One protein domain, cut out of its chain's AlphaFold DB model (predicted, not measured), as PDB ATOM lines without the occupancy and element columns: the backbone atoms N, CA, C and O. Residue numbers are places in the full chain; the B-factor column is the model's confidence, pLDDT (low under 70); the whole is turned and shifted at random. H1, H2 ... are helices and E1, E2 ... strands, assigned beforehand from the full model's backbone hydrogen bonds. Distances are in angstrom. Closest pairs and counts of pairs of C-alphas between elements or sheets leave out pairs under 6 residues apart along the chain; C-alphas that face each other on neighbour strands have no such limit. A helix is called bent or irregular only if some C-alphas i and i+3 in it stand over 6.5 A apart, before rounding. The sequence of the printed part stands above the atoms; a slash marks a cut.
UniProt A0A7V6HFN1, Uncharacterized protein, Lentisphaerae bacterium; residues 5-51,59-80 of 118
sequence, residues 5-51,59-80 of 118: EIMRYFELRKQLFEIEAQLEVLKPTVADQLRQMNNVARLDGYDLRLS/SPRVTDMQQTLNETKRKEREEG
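What this domain is: This is residues 5 to 51 and 59 to 80 of the 118 residues of an uncharacterized protein of Lentisphaerae bacterium (UniProt A0A7V6HFN1). A long helix, H1, turns sharply near its end, and a small two-strand hairpin, E1 and E2, is attached at its short second arm, H1b; a second helix, H2, stands alone beyond a cut, with open space between the two pieces. The long first arm, H1a, makes a free shaft on one piece, and H2 runs roughly back the opposite way to it without touching it. The printed part has 69 residues with two named helices and two named strands, in the order H1, E1, E2, H2; the sheet has the order E1 - E2 and is antiparallel, and the class is mostly helix. The whole is extended, with a radius of gyration of the C-alphas of 21.5 A, and its flat outline spans 52 by 43 by 23 A.

How they stand to each other: The sheet is a hairpin of E1, residues 40 to 43, and E2, residues 46 to 49, antiparallel with 159 degrees between their directions. N 41 and O 48 are 2.9 A apart and N 48 and O 41 are 2.8 A apart, both within hydrogen-bond range. By its hydrogen bonds H1, residues 5 to 36, was assigned as one helix, but it is bent: C-alphas 25 and 28 are 7.1 A apart. Its arms H1a, residues 5 to 25, and H1b, residues 28 to 36, stand at a steep tilt of 56 degrees. The closest C-alphas of H1b and E1 are those of Leu 34 and Val 40, 5.9 A apart. Those of H1b and E2 are Leu 34 and Arg 49, 7.5 A apart. H1a is apart from E1 and from E2. H2, residues 60 to 78, is apart from H1a, H1b and E1. In H1a, H1b and H2 every O i to N i+4 pair is within hydrogen-bond range.

Where its parts are: E1 begins with C-alpha 40 at (176.670, 127.838, 171.567). H1a begins with C-alpha 5 at (188.236, 145.240, 139.152) and measures 30.3 A from first to last C-alpha, and H1b measures 12.8 A. H2 measures 26.9 A and ends with C-alpha 78 at (217.349, 151.422, 161.543).

The domain as a whole: The two C-alphas farthest apart are those of Gln 36 and Glu 79, 55.6 A. Residues 52 to 58 are not printed, and C-alphas 51 and 59 are 25.7 A apart across this cut, which lies in the link from E2 to H2. The links from H1 to E1 and from E1 to E2 are tight. Residues 5 to 29, 42 to 47 and 59 to 80 stand free. The mean pLDDT of the printed part is 90.2, and no printed residue is under 70.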
ATOM      1  N   GLU A   5     187.829 145.975 137.952       91.12
ATOM      2  CA  GLU A   5     188.236 145.240 139.152       91.12
ATOM      3  C   GLU A   5     188.418 146.169 140.354       91.12
ATOM      4  O   GLU A   5     187.933 145.860 141.435       91.12
ATOM      5  N   ILE A   6     189.033 147.342 140.156       90.00
ATOM      6  CA  ILE A   6     189.210 148.346 141.219       90.00
ATOM      7  C   ILE A   6     187.848 148.864 141.690       90.00
ATOM      8  O   ILE A   6     187.610 148.965 142.892       90.00
ATOM      9  N   MET A   7     186.931 149.148 140.758       91.75
ATOM     10  CA  MET A   7     185.570 149.574 141.108       91.75
ATOM     11  C   MET A   7     184.823 148.478 141.873       91.75
ATOM     12  O   MET A   7     184.249 148.752 142.924       91.75
ATOM     13  N   ARG A   8     184.900 147.225 141.406       92.12
ATOM     14  CA  ARG A   8     184.266 146.090 142.083       92.12
ATOM     15  C   ARG A   8     184.840 145.856 143.480       92.12
ATOM     16  O   ARG A   8     184.079 145.623 144.414       92.12
ATOM     17  N   TYR A   9     186.160 145.936 143.632       91.25
ATOM     18  CA  TYR A   9     186.829 145.830 144.927       91.25
ATOM     19  C   TYR A   9     186.354 146.926 145.887       91.25
ATOM     20  O   TYR A   9     186.000 146.641 147.029       91.25
ATOM     21  N   PHE A  10     186.282 148.171 145.411       90.12
ATOM     22  CA  PHE A  10     185.827 149.307 146.209       90.12
ATOM     23  C   PHE A  10     184.369 149.155 146.668       90.12
ATOM     24  O   PHE A  10     184.065 149.377 147.839       90.12
ATOM     25  N   GLU A  11     183.470 148.733 145.775       91.88
ATOM     26  CA  GLU A  11     182.070 148.444 146.112       91.88
ATOM     27  C   GLU A  11     181.951 147.351 147.177       91.88
ATOM     28  O   GLU A  11     181.250 147.536 148.171       91.88
ATOM     29  N   LEU A  12     182.672 146.240 146.999       92.31
ATOM     30  CA  LEU A  12     182.669 145.131 147.952       92.31
ATOM     31  C   LEU A  12     183.206 145.559 149.316       92.31
ATOM     32  O   LEU A  12     182.659 145.161 150.340       92.31
ATOM     33  N   ARG A  13     184.245 146.399 149.352       90.50
ATOM     34  CA  ARG A  13     184.804 146.884 150.616       90.50
ATOM     35  C   ARG A  13     183.835 147.806 151.354       90.50
ATOM     36  O   ARG A  13     183.718 147.698 152.568       90.50
ATOM     37  N   LYS A  14     183.092 148.654 150.635       88.62
ATOM     38  CA  LYS A  14     182.013 149.456 151.235       88.62
ATOM     39  C   LYS A  14     180.893 148.583 151.800       88.62
ATOM     40  O   LYS A  14     180.467 148.816 152.923       88.62
ATOM     41  N   GLN A  15     180.460 147.574 151.045       91.38
ATOM     42  CA  GLN A  15     179.453 146.618 151.515       91.38
ATOM     43  C   GLN A  15     179.932 145.862 152.755       91.38
ATOM     44  O   GLN A  15     179.161 145.679 153.689       91.38
ATOM     45  N   LEU A  16     181.208 145.467 152.792       88.50
ATOM     46  CA  LEU A  16     181.797 144.827 153.960       88.50
ATOM     47  C   LEU A  16     181.720 145.735 155.192       88.50
ATOM     48  O   LEU A  16     181.233 145.279 156.217       88.50
ATOM     49  N   PHE A  17     182.101 147.011 155.078       83.06
ATOM     50  CA  PHE A  17     182.001 147.960 156.194       83.06
ATOM     51  C   PHE A  17     180.562 148.133 156.696       83.06
ATOM     52  O   PHE A  17     180.322 148.214 157.898       83.06
ATOM     53  N   GLU A  18     179.591 148.178 155.785       89.75
ATOM     54  CA  GLU A  18     178.174 148.257 156.150       89.75
ATOM     55  C   GLU A  18     177.703 146.989 156.876       89.75
ATOM     56  O   GLU A  18     176.980 147.083 157.868       89.75
ATOM     57  N   ILE A  19     178.130 145.809 156.417       91.69
ATOM     58  CA  ILE A  19     177.807 144.524 157.047       91.69
ATOM     59  C   ILE A  19     178.474 144.411 158.420       91.69
ATOM     60  O   ILE A  19     177.814 144.023 159.378       91.69
ATOM     61  N   GLU A  20     179.750 144.775 158.542       89.06
ATOM     62  CA  GLU A  20     180.478 144.792 159.814       89.06
ATOM     63  C   GLU A  20     179.772 145.700 160.825       89.06
ATOM     64  O   GLU A  20     179.480 145.261 161.935       89.06
ATOM     65  N   ALA A  21     179.380 146.912 160.421       86.56
ATOM     66  CA  ALA A  21     178.625 147.819 161.281       86.56
ATOM     67  C   ALA A  21     177.275 147.225 161.727       86.56
ATOM     68  O   ALA A  21     176.906 147.332 162.897       86.56
ATOM     69  N   GLN A  22     176.540 146.568 160.822       91.69
ATOM     70  CA  GLN A  22     175.292 145.879 161.174       91.69
ATOM     71  C   GLN A  22     175.532 144.724 162.155       91.69
ATOM     72  O   GLN A  22     174.770 144.559 163.109       91.69
ATOM     73  N   LEU A  23     176.599 143.945 161.958       91.81
ATOM     74  CA  LEU A  23     176.975 142.858 162.859       91.81
ATOM     75  C   LEU A  23     177.354 143.383 164.246       91.81
ATOM     76  O   LEU A  23     176.878 142.824 165.231       91.81
ATOM     77  N   GLU A  24     178.136 144.464 164.346       90.44
ATOM     78  CA  GLU A  24     178.476 145.096 165.630       90.44
ATOM     79  C   GLU A  24     177.229 145.509 166.417       90.44
ATOM     80  O   GLU A  24     177.141 145.250 167.616       90.44
ATOM     81  N   VAL A  25     176.228 146.084 165.743       94.06
ATOM     82  CA  VAL A  25     174.948 146.450 166.373       94.06
ATOM     83  C   VAL A  25     174.194 145.216 166.885       94.06
ATOM     84  O   VAL A  25     173.537 145.285 167.923       94.06
ATOM     85  N   LEU A  26     174.292 144.077 166.193       92.81
ATOM     86  CA  LEU A  26     173.627 142.829 166.586       92.81
ATOM     87  C   LEU A  26     174.356 142.063 167.698       92.81
ATOM     88  O   LEU A  26     173.707 141.304 168.424       92.81
ATOM     89  N   LYS A  27     175.675 142.242 167.857       91.25
ATOM     90  CA  LYS A  27     176.493 141.476 168.814       91.25
ATOM     91  C   LYS A  27     175.928 141.434 170.238       91.25
ATOM     92  O   LYS A  27     175.905 140.330 170.783       91.25
ATOM     93  N   PRO A  28     175.468 142.539 170.862       91.31
ATOM     94  CA  PRO A  28     174.939 142.492 172.225       91.31
ATOM     95  C   PRO A  28     173.731 141.557 172.340       91.31
ATOM     96  O   PRO A  28     173.724 140.652 173.173       91.31
ATOM     97  N   THR A  29     172.762 141.706 171.432       93.19
ATOM     98  CA  THR A  29     171.546 140.886 171.391       93.19
ATOM     99  C   THR A  29     171.866 139.411 171.145       93.19
ATOM    100  O   THR A  29     171.319 138.536 171.814       93.19
ATOM    101  N   VAL A  30     172.779 139.119 170.213       92.25
ATOM    102  CA  VAL A  30     173.216 137.744 169.922       92.25
ATOM    103  C   VAL A  30     173.964 137.142 171.113       92.25
ATOM    104  O   VAL A  30     173.734 135.985 171.456       92.25
ATOM    105  N   ALA A  31     174.825 137.910 171.786       91.00
ATOM    106  CA  ALA A  31     175.519 137.452 172.985       91.00
ATOM    107  C   ALA A  31     174.529 137.113 174.109       91.00
ATOM    108  O   ALA A  31     174.669 136.069 174.743       91.00
ATOM    109  N   ASP A  32     173.504 137.940 174.327       91.88
ATOM    110  CA  ASP A  32     172.456 137.669 175.317       91.88
ATOM    111  C   ASP A  32     171.677 136.388 175.007       91.88
ATOM    112  O   ASP A  32     171.455 135.571 175.902       91.88
ATOM    113  N   GLN A  33     171.325 136.160 173.741       91.62
ATOM    114  CA  GLN A  33     170.678 134.919 173.310       91.62
ATOM    115  C   GLN A  33     171.593 133.702 173.491       91.62
ATOM    116  O   GLN A  33     171.165 132.681 174.029       91.62
ATOM    117  N   LEU A  34     172.872 133.807 173.121       92.75
ATOM    118  CA  LEU A  34     173.832 132.715 173.298       92.75
ATOM    119  C   LEU A  34     174.025 132.360 174.774       92.75
ATOM    120  O   LEU A  34     174.094 131.174 175.089       92.75
ATOM    121  N   ARG A  35     174.035 133.338 175.692       91.50
ATOM    122  CA  ARG A  35     174.081 133.067 177.144       91.50
ATOM    123  C   ARG A  35     172.907 132.202 177.607       91.50
ATOM    124  O   ARG A  35     173.092 131.350 178.471       91.50
ATOM    125  N   GLN A  36     171.727 132.377 177.013       91.25
ATOM    126  CA  GLN A  36     170.543 131.554 177.297       91.25
ATOM    127  C   GLN A  36     170.637 130.149 176.674       91.25
ATOM    128  O   GLN A  36     169.993 129.218 177.151       91.25
ATOM    129  N   MET A  37     171.460 129.976 175.635       87.88
ATOM    130  CA  MET A  37     171.630 128.738 174.863       87.88
ATOM    131  C   MET A  37     172.931 127.986 175.198       87.88
ATOM    132  O   MET A  37     173.511 127.326 174.340       87.88
ATOM    133  N   ASN A  38     173.427 128.073 176.438       88.69
ATOM    134  CA  ASN A  38     174.699 127.458 176.862       88.69
ATOM    135  C   ASN A  38     175.925 127.917 176.041       88.69
ATOM    136  O   ASN A  38     176.864 127.151 175.825       88.69
ATOM    137  N   ASN A  39     175.932 129.177 175.602       87.44
ATOM    138  CA  ASN A  39     177.006 129.850 174.866       87.44
ATOM    139  C   ASN A  39     177.309 129.293 173.464       87.44
ATOM    140  O   ASN A  39     178.331 129.664 172.883       87.44
ATOM    141  N   VAL A  40     176.453 128.436 172.895       88.81
ATOM    142  CA  VAL A  40     176.670 127.838 171.567       88.81
ATOM    143  C   VAL A  40     175.365 127.781 170.774       88.81
ATOM    144  O   VAL A  40     174.350 127.304 171.270       88.81
ATOM    145  N   ALA A  41     175.412 128.192 169.508       90.31
ATOM    146  CA  ALA A  41     174.358 127.951 168.528       90.31
ATOM    147  C   ALA A  41     174.950 127.286 167.281       90.31
ATOM    148  O   ALA A  41     176.025 127.667 166.821       90.31
ATOM    149  N   ARG A  42     174.242 126.298 166.728       90.56
ATOM    150  CA  ARG A  42     174.608 125.642 165.469       90.56
ATOM    151  C   ARG A  42     173.563 125.968 164.412       90.56
ATOM    152  O   ARG A  42     172.398 125.620 164.587       90.56
ATOM    153  N   LEU A  43     173.987 126.616 163.335       89.56
ATOM    154  CA  LEU A  43     173.125 127.037 162.233       89.56
ATOM    155  C   LEU A  43     173.852 126.789 160.910       89.56
ATOM    156  O   LEU A  43     175.034 127.101 160.801       89.56
ATOM    157  N   ASP A  44     173.167 126.206 159.927       85.12
ATOM    158  CA  ASP A  44     173.673 126.011 158.558       85.12
ATOM    159  C   ASP A  44     175.072 125.366 158.461       85.12
ATOM    160  O   ASP A  44     175.866 125.672 157.575       85.12
ATOM    161  N   GLY A  45     175.386 124.452 159.384       90.25
ATOM    162  CA  GLY A  45     176.680 123.761 159.438       90.25
ATOM    163  C   GLY A  45     177.805 124.531 160.141       90.25
ATOM    164  O   GLY A  45     178.912 124.005 160.243       90.25
ATOM    165  N   TYR A  46     177.531 125.722 160.676       88.75
ATOM    166  CA  TYR A  46     178.473 126.536 161.443       88.75
ATOM    167  C   TYR A  46     178.144 126.519 162.941       88.75
ATOM    168  O   TYR A  46     176.977 126.518 163.333       88.75
ATOM    169  N   ASP A  47     179.184 126.547 163.779       88.44
ATOM    170  CA  ASP A  47     179.076 126.734 165.229       88.44
ATOM    171  C   ASP A  47     179.397 128.198 165.572       88.44
ATOM    172  O   ASP A  47     180.542 128.634 165.438       88.44
ATOM    173  N   LEU A  48     178.413 128.940 166.076       89.25
ATOM    174  CA  LEU A  48     178.617 130.249 166.689       89.25
ATOM    175  C   LEU A  48     178.767 130.072 168.203       89.25
ATOM    176  O   LEU A  48     177.869 129.544 168.861       89.25
ATOM    177  N   ARG A  49     179.900 130.507 168.764       89.19
ATOM    178  CA  ARG A  49     180.204 130.368 170.196       89.19
ATOM    179  C   ARG A  49     180.453 131.717 170.842       89.19
ATOM    180  O   ARG A  49     181.190 132.539 170.301       89.19
ATOM    181  N   LEU A  50     179.881 131.915 172.023       88.94
ATOM    182  CA  LEU A  50     180.185 133.060 172.864       88.94
ATOM    183  C   LEU A  50     181.409 132.743 173.730       88.94
ATOM    184  O   LEU A  50     181.345 131.898 174.621       88.94
ATOM    185  N   SER A  51     182.505 133.453 173.476       84.75
ATOM    186  CA  SER A  51     183.734 133.393 174.271       84.75
ATOM    187  C   SER A  51     183.949 134.713 175.004       84.75
ATOM    188  O   SER A  51     183.708 135.785 174.448       84.75
ATOM    189  N   SER A  59     200.992 146.540 185.162       92.69
ATOM    190  CA  SER A  59     201.748 147.519 185.951       92.69
ATOM    191  C   SER A  59     202.645 148.401 185.064       92.69
ATOM    192  O   SER A  59     203.144 147.892 184.053       92.69
ATOM    193  N   PRO A  60     202.982 149.634 185.496       94.38
ATOM    194  CA  PRO A  60     203.883 150.530 184.762       94.38
ATOM    195  C   PRO A  60     205.183 149.856 184.313       94.38
ATOM    196  O   PRO A  60     205.576 149.976 183.164       94.38
ATOM    197  N   ARG A  61     205.774 149.014 185.171       94.75
ATOM    198  CA  ARG A  61     206.991 148.253 184.856       94.75
ATOM    199  C   ARG A  61     206.874 147.409 183.581       94.75
ATOM    200  O   ARG A  61     207.827 147.325 182.815       94.75
ATOM    201  N   VAL A  62     205.748 146.726 183.381       90.94
ATOM    202  CA  VAL A  62     205.537 145.866 182.201       90.94
ATOM    203  C   VAL A  62     205.315 146.728 180.963       90.94
ATOM    204  O   VAL A  62     205.846 146.418 179.900       90.94
ATOM    205  N   THR A  63     204.599 147.841 181.116       89.06
ATOM    206  CA  THR A  63     204.421 148.837 180.056       89.06
ATOM    207  C   THR A  63     205.762 149.423 179.612       89.06
ATOM    208  O   THR A  63     206.039 149.453 178.415       89.06
ATOM    209  N   ASP A  64     206.639 149.784 180.550       92.25
ATOM    210  CA  ASP A  64     207.983 150.303 180.267       92.25
ATOM    211  C   ASP A  64     208.857 149.257 179.558       92.25
ATOM    212  O   ASP A  64     209.595 149.568 178.621       92.25
ATOM    213  N   MET A  65     208.749 147.985 179.961       90.75
ATOM    214  CA  MET A  65     209.430 146.881 179.277       90.75
ATOM    215  C   MET A  65     208.932 146.714 177.839       90.75
ATOM    216  O   MET A  65     209.745 146.512 176.936       90.75
ATOM    217  N   GLN A  66     207.622 146.820 177.607       89.12
ATOM    218  CA  GLN A  66     207.046 146.754 176.264       89.12
ATOM    219  C   GLN A  66     207.504 147.932 175.395       89.12
ATOM    220  O   GLN A  66     207.843 147.735 174.228       89.12
ATOM    221  N   GLN A  67     207.550 149.142 175.957       87.62
ATOM    222  CA  GLN A  67     208.069 150.325 175.266       87.62
ATOM    223  C   GLN A  67     209.538 150.141 174.893       87.62
ATOM    224  O   GLN A  67     209.895 150.294 173.728       87.62
ATOM    225  N   THR A  68     210.360 149.708 175.851       91.31
ATOM    226  CA  THR A  68     211.782 149.426 175.623       91.31
ATOM    227  C   THR A  68     211.964 148.393 174.513       91.31
ATOM    228  O   THR A  68     212.750 148.608 173.597       91.31
ATOM    229  N   LEU A  69     211.199 147.295 174.537       90.06
ATOM    230  CA  LEU A  69     211.242 146.267 173.497       90.06
ATOM    231  C   LEU A  69     210.913 146.842 172.114       90.06
ATOM    232  O   LEU A  69     211.605 146.541 171.141       90.06
ATOM    233  N   ASN A  70     209.871 147.668 172.021       88.00
ATOM    234  CA  ASN A  70     209.467 148.294 170.765       88.00
ATOM    235  C   ASN A  70     210.550 149.248 170.240       88.00
ATOM    236  O   ASN A  70     210.865 149.233 169.050       88.00
ATOM    237  N   GLU A  71     211.162 150.040 171.120       89.50
ATOM    238  CA  GLU A  71     212.271 150.925 170.763       89.50
ATOM    239  C   GLU A  71     213.507 150.151 170.305       89.50
ATOM    240  O   GLU A  71     214.130 150.534 169.314       89.50
ATOM    241  N   THR A  72     213.851 149.049 170.976       91.00
ATOM    242  CA  THR A  72     214.961 148.179 170.567       91.00
ATOM    243  C   THR A  72     214.696 147.554 169.202       91.00
ATOM    244  O   THR A  72     215.563 147.631 168.334       91.00
ATOM    245  N   LYS A  73     213.490 147.020 168.960       90.44
ATOM    246  CA  LYS A  73     213.095 146.501 167.639       90.44
ATOM    247  C   LYS A  73     213.236 147.569 166.552       90.44
ATOM    248  O   LYS A  73     213.731 147.272 165.467       90.44
ATOM    249  N   ARG A  74     212.834 148.814 166.837       86.44
ATOM    250  CA  ARG A  74     212.996 149.936 165.902       86.44
ATOM    251  C   ARG A  74     214.467 150.224 165.607       86.44
ATOM    252  O   ARG A  74     214.822 150.310 164.437       86.44
ATOM    253  N   LYS A  75     215.314 150.307 166.638       89.19
ATOM    254  CA  LYS A  75     216.759 150.529 166.468       89.19
ATOM    255  C   LYS A  75     217.416 149.431 165.642       89.19
ATOM    256  O   LYS A  75     218.133 149.744 164.703       89.19
ATOM    257  N   GLU A  76     217.114 148.160 165.910       94.06
ATOM    258  CA  GLU A  76     217.677 147.057 165.118       94.06
ATOM    259  C   GLU A  76     217.316 147.157 163.629       94.06
ATOM    260  O   GLU A  76     218.115 146.770 162.776       94.06
ATOM    261  N   ARG A  77     216.133 147.685 163.291       88.50
ATOM    262  CA  ARG A  77     215.749 147.943 161.895       88.50
ATOM    263  C   ARG A  77     216.524 149.104 161.286       88.50
ATOM    264  O   ARG A  77     217.048 148.949 160.187       88.50
ATOM    265  N   GLU A  78     216.610 150.230 161.990       87.56
ATOM    266  CA  GLU A  78     217.349 151.422 161.543       87.56
ATOM    267  C   GLU A  78     218.844 151.125 161.345       87.56
ATOM    268  O   GLU A  78     219.453 151.583 160.381       87.56
ATOM    269  N   GLU A  79     219.420 150.299 162.219       92.25
ATOM    270  CA  GLU A  79     220.822 149.876 162.180       92.25
ATOM    271  C   GLU A  79     221.082 148.734 161.174       92.25
ATOM    272  O   GLU A  79     222.226 148.322 160.983       92.25
ATOM    273  N   GLY A  80     220.040 148.205 160.517       86.56
ATOM    274  CA  GLY A  80     220.151 147.116 159.538       86.56
ATOM    275  C   GLY A  80     220.490 145.745 160.139       86.56
ATOM    276  O   GLY A  80     220.853 144.820 159.411       86.56
TER     277      GLY A  80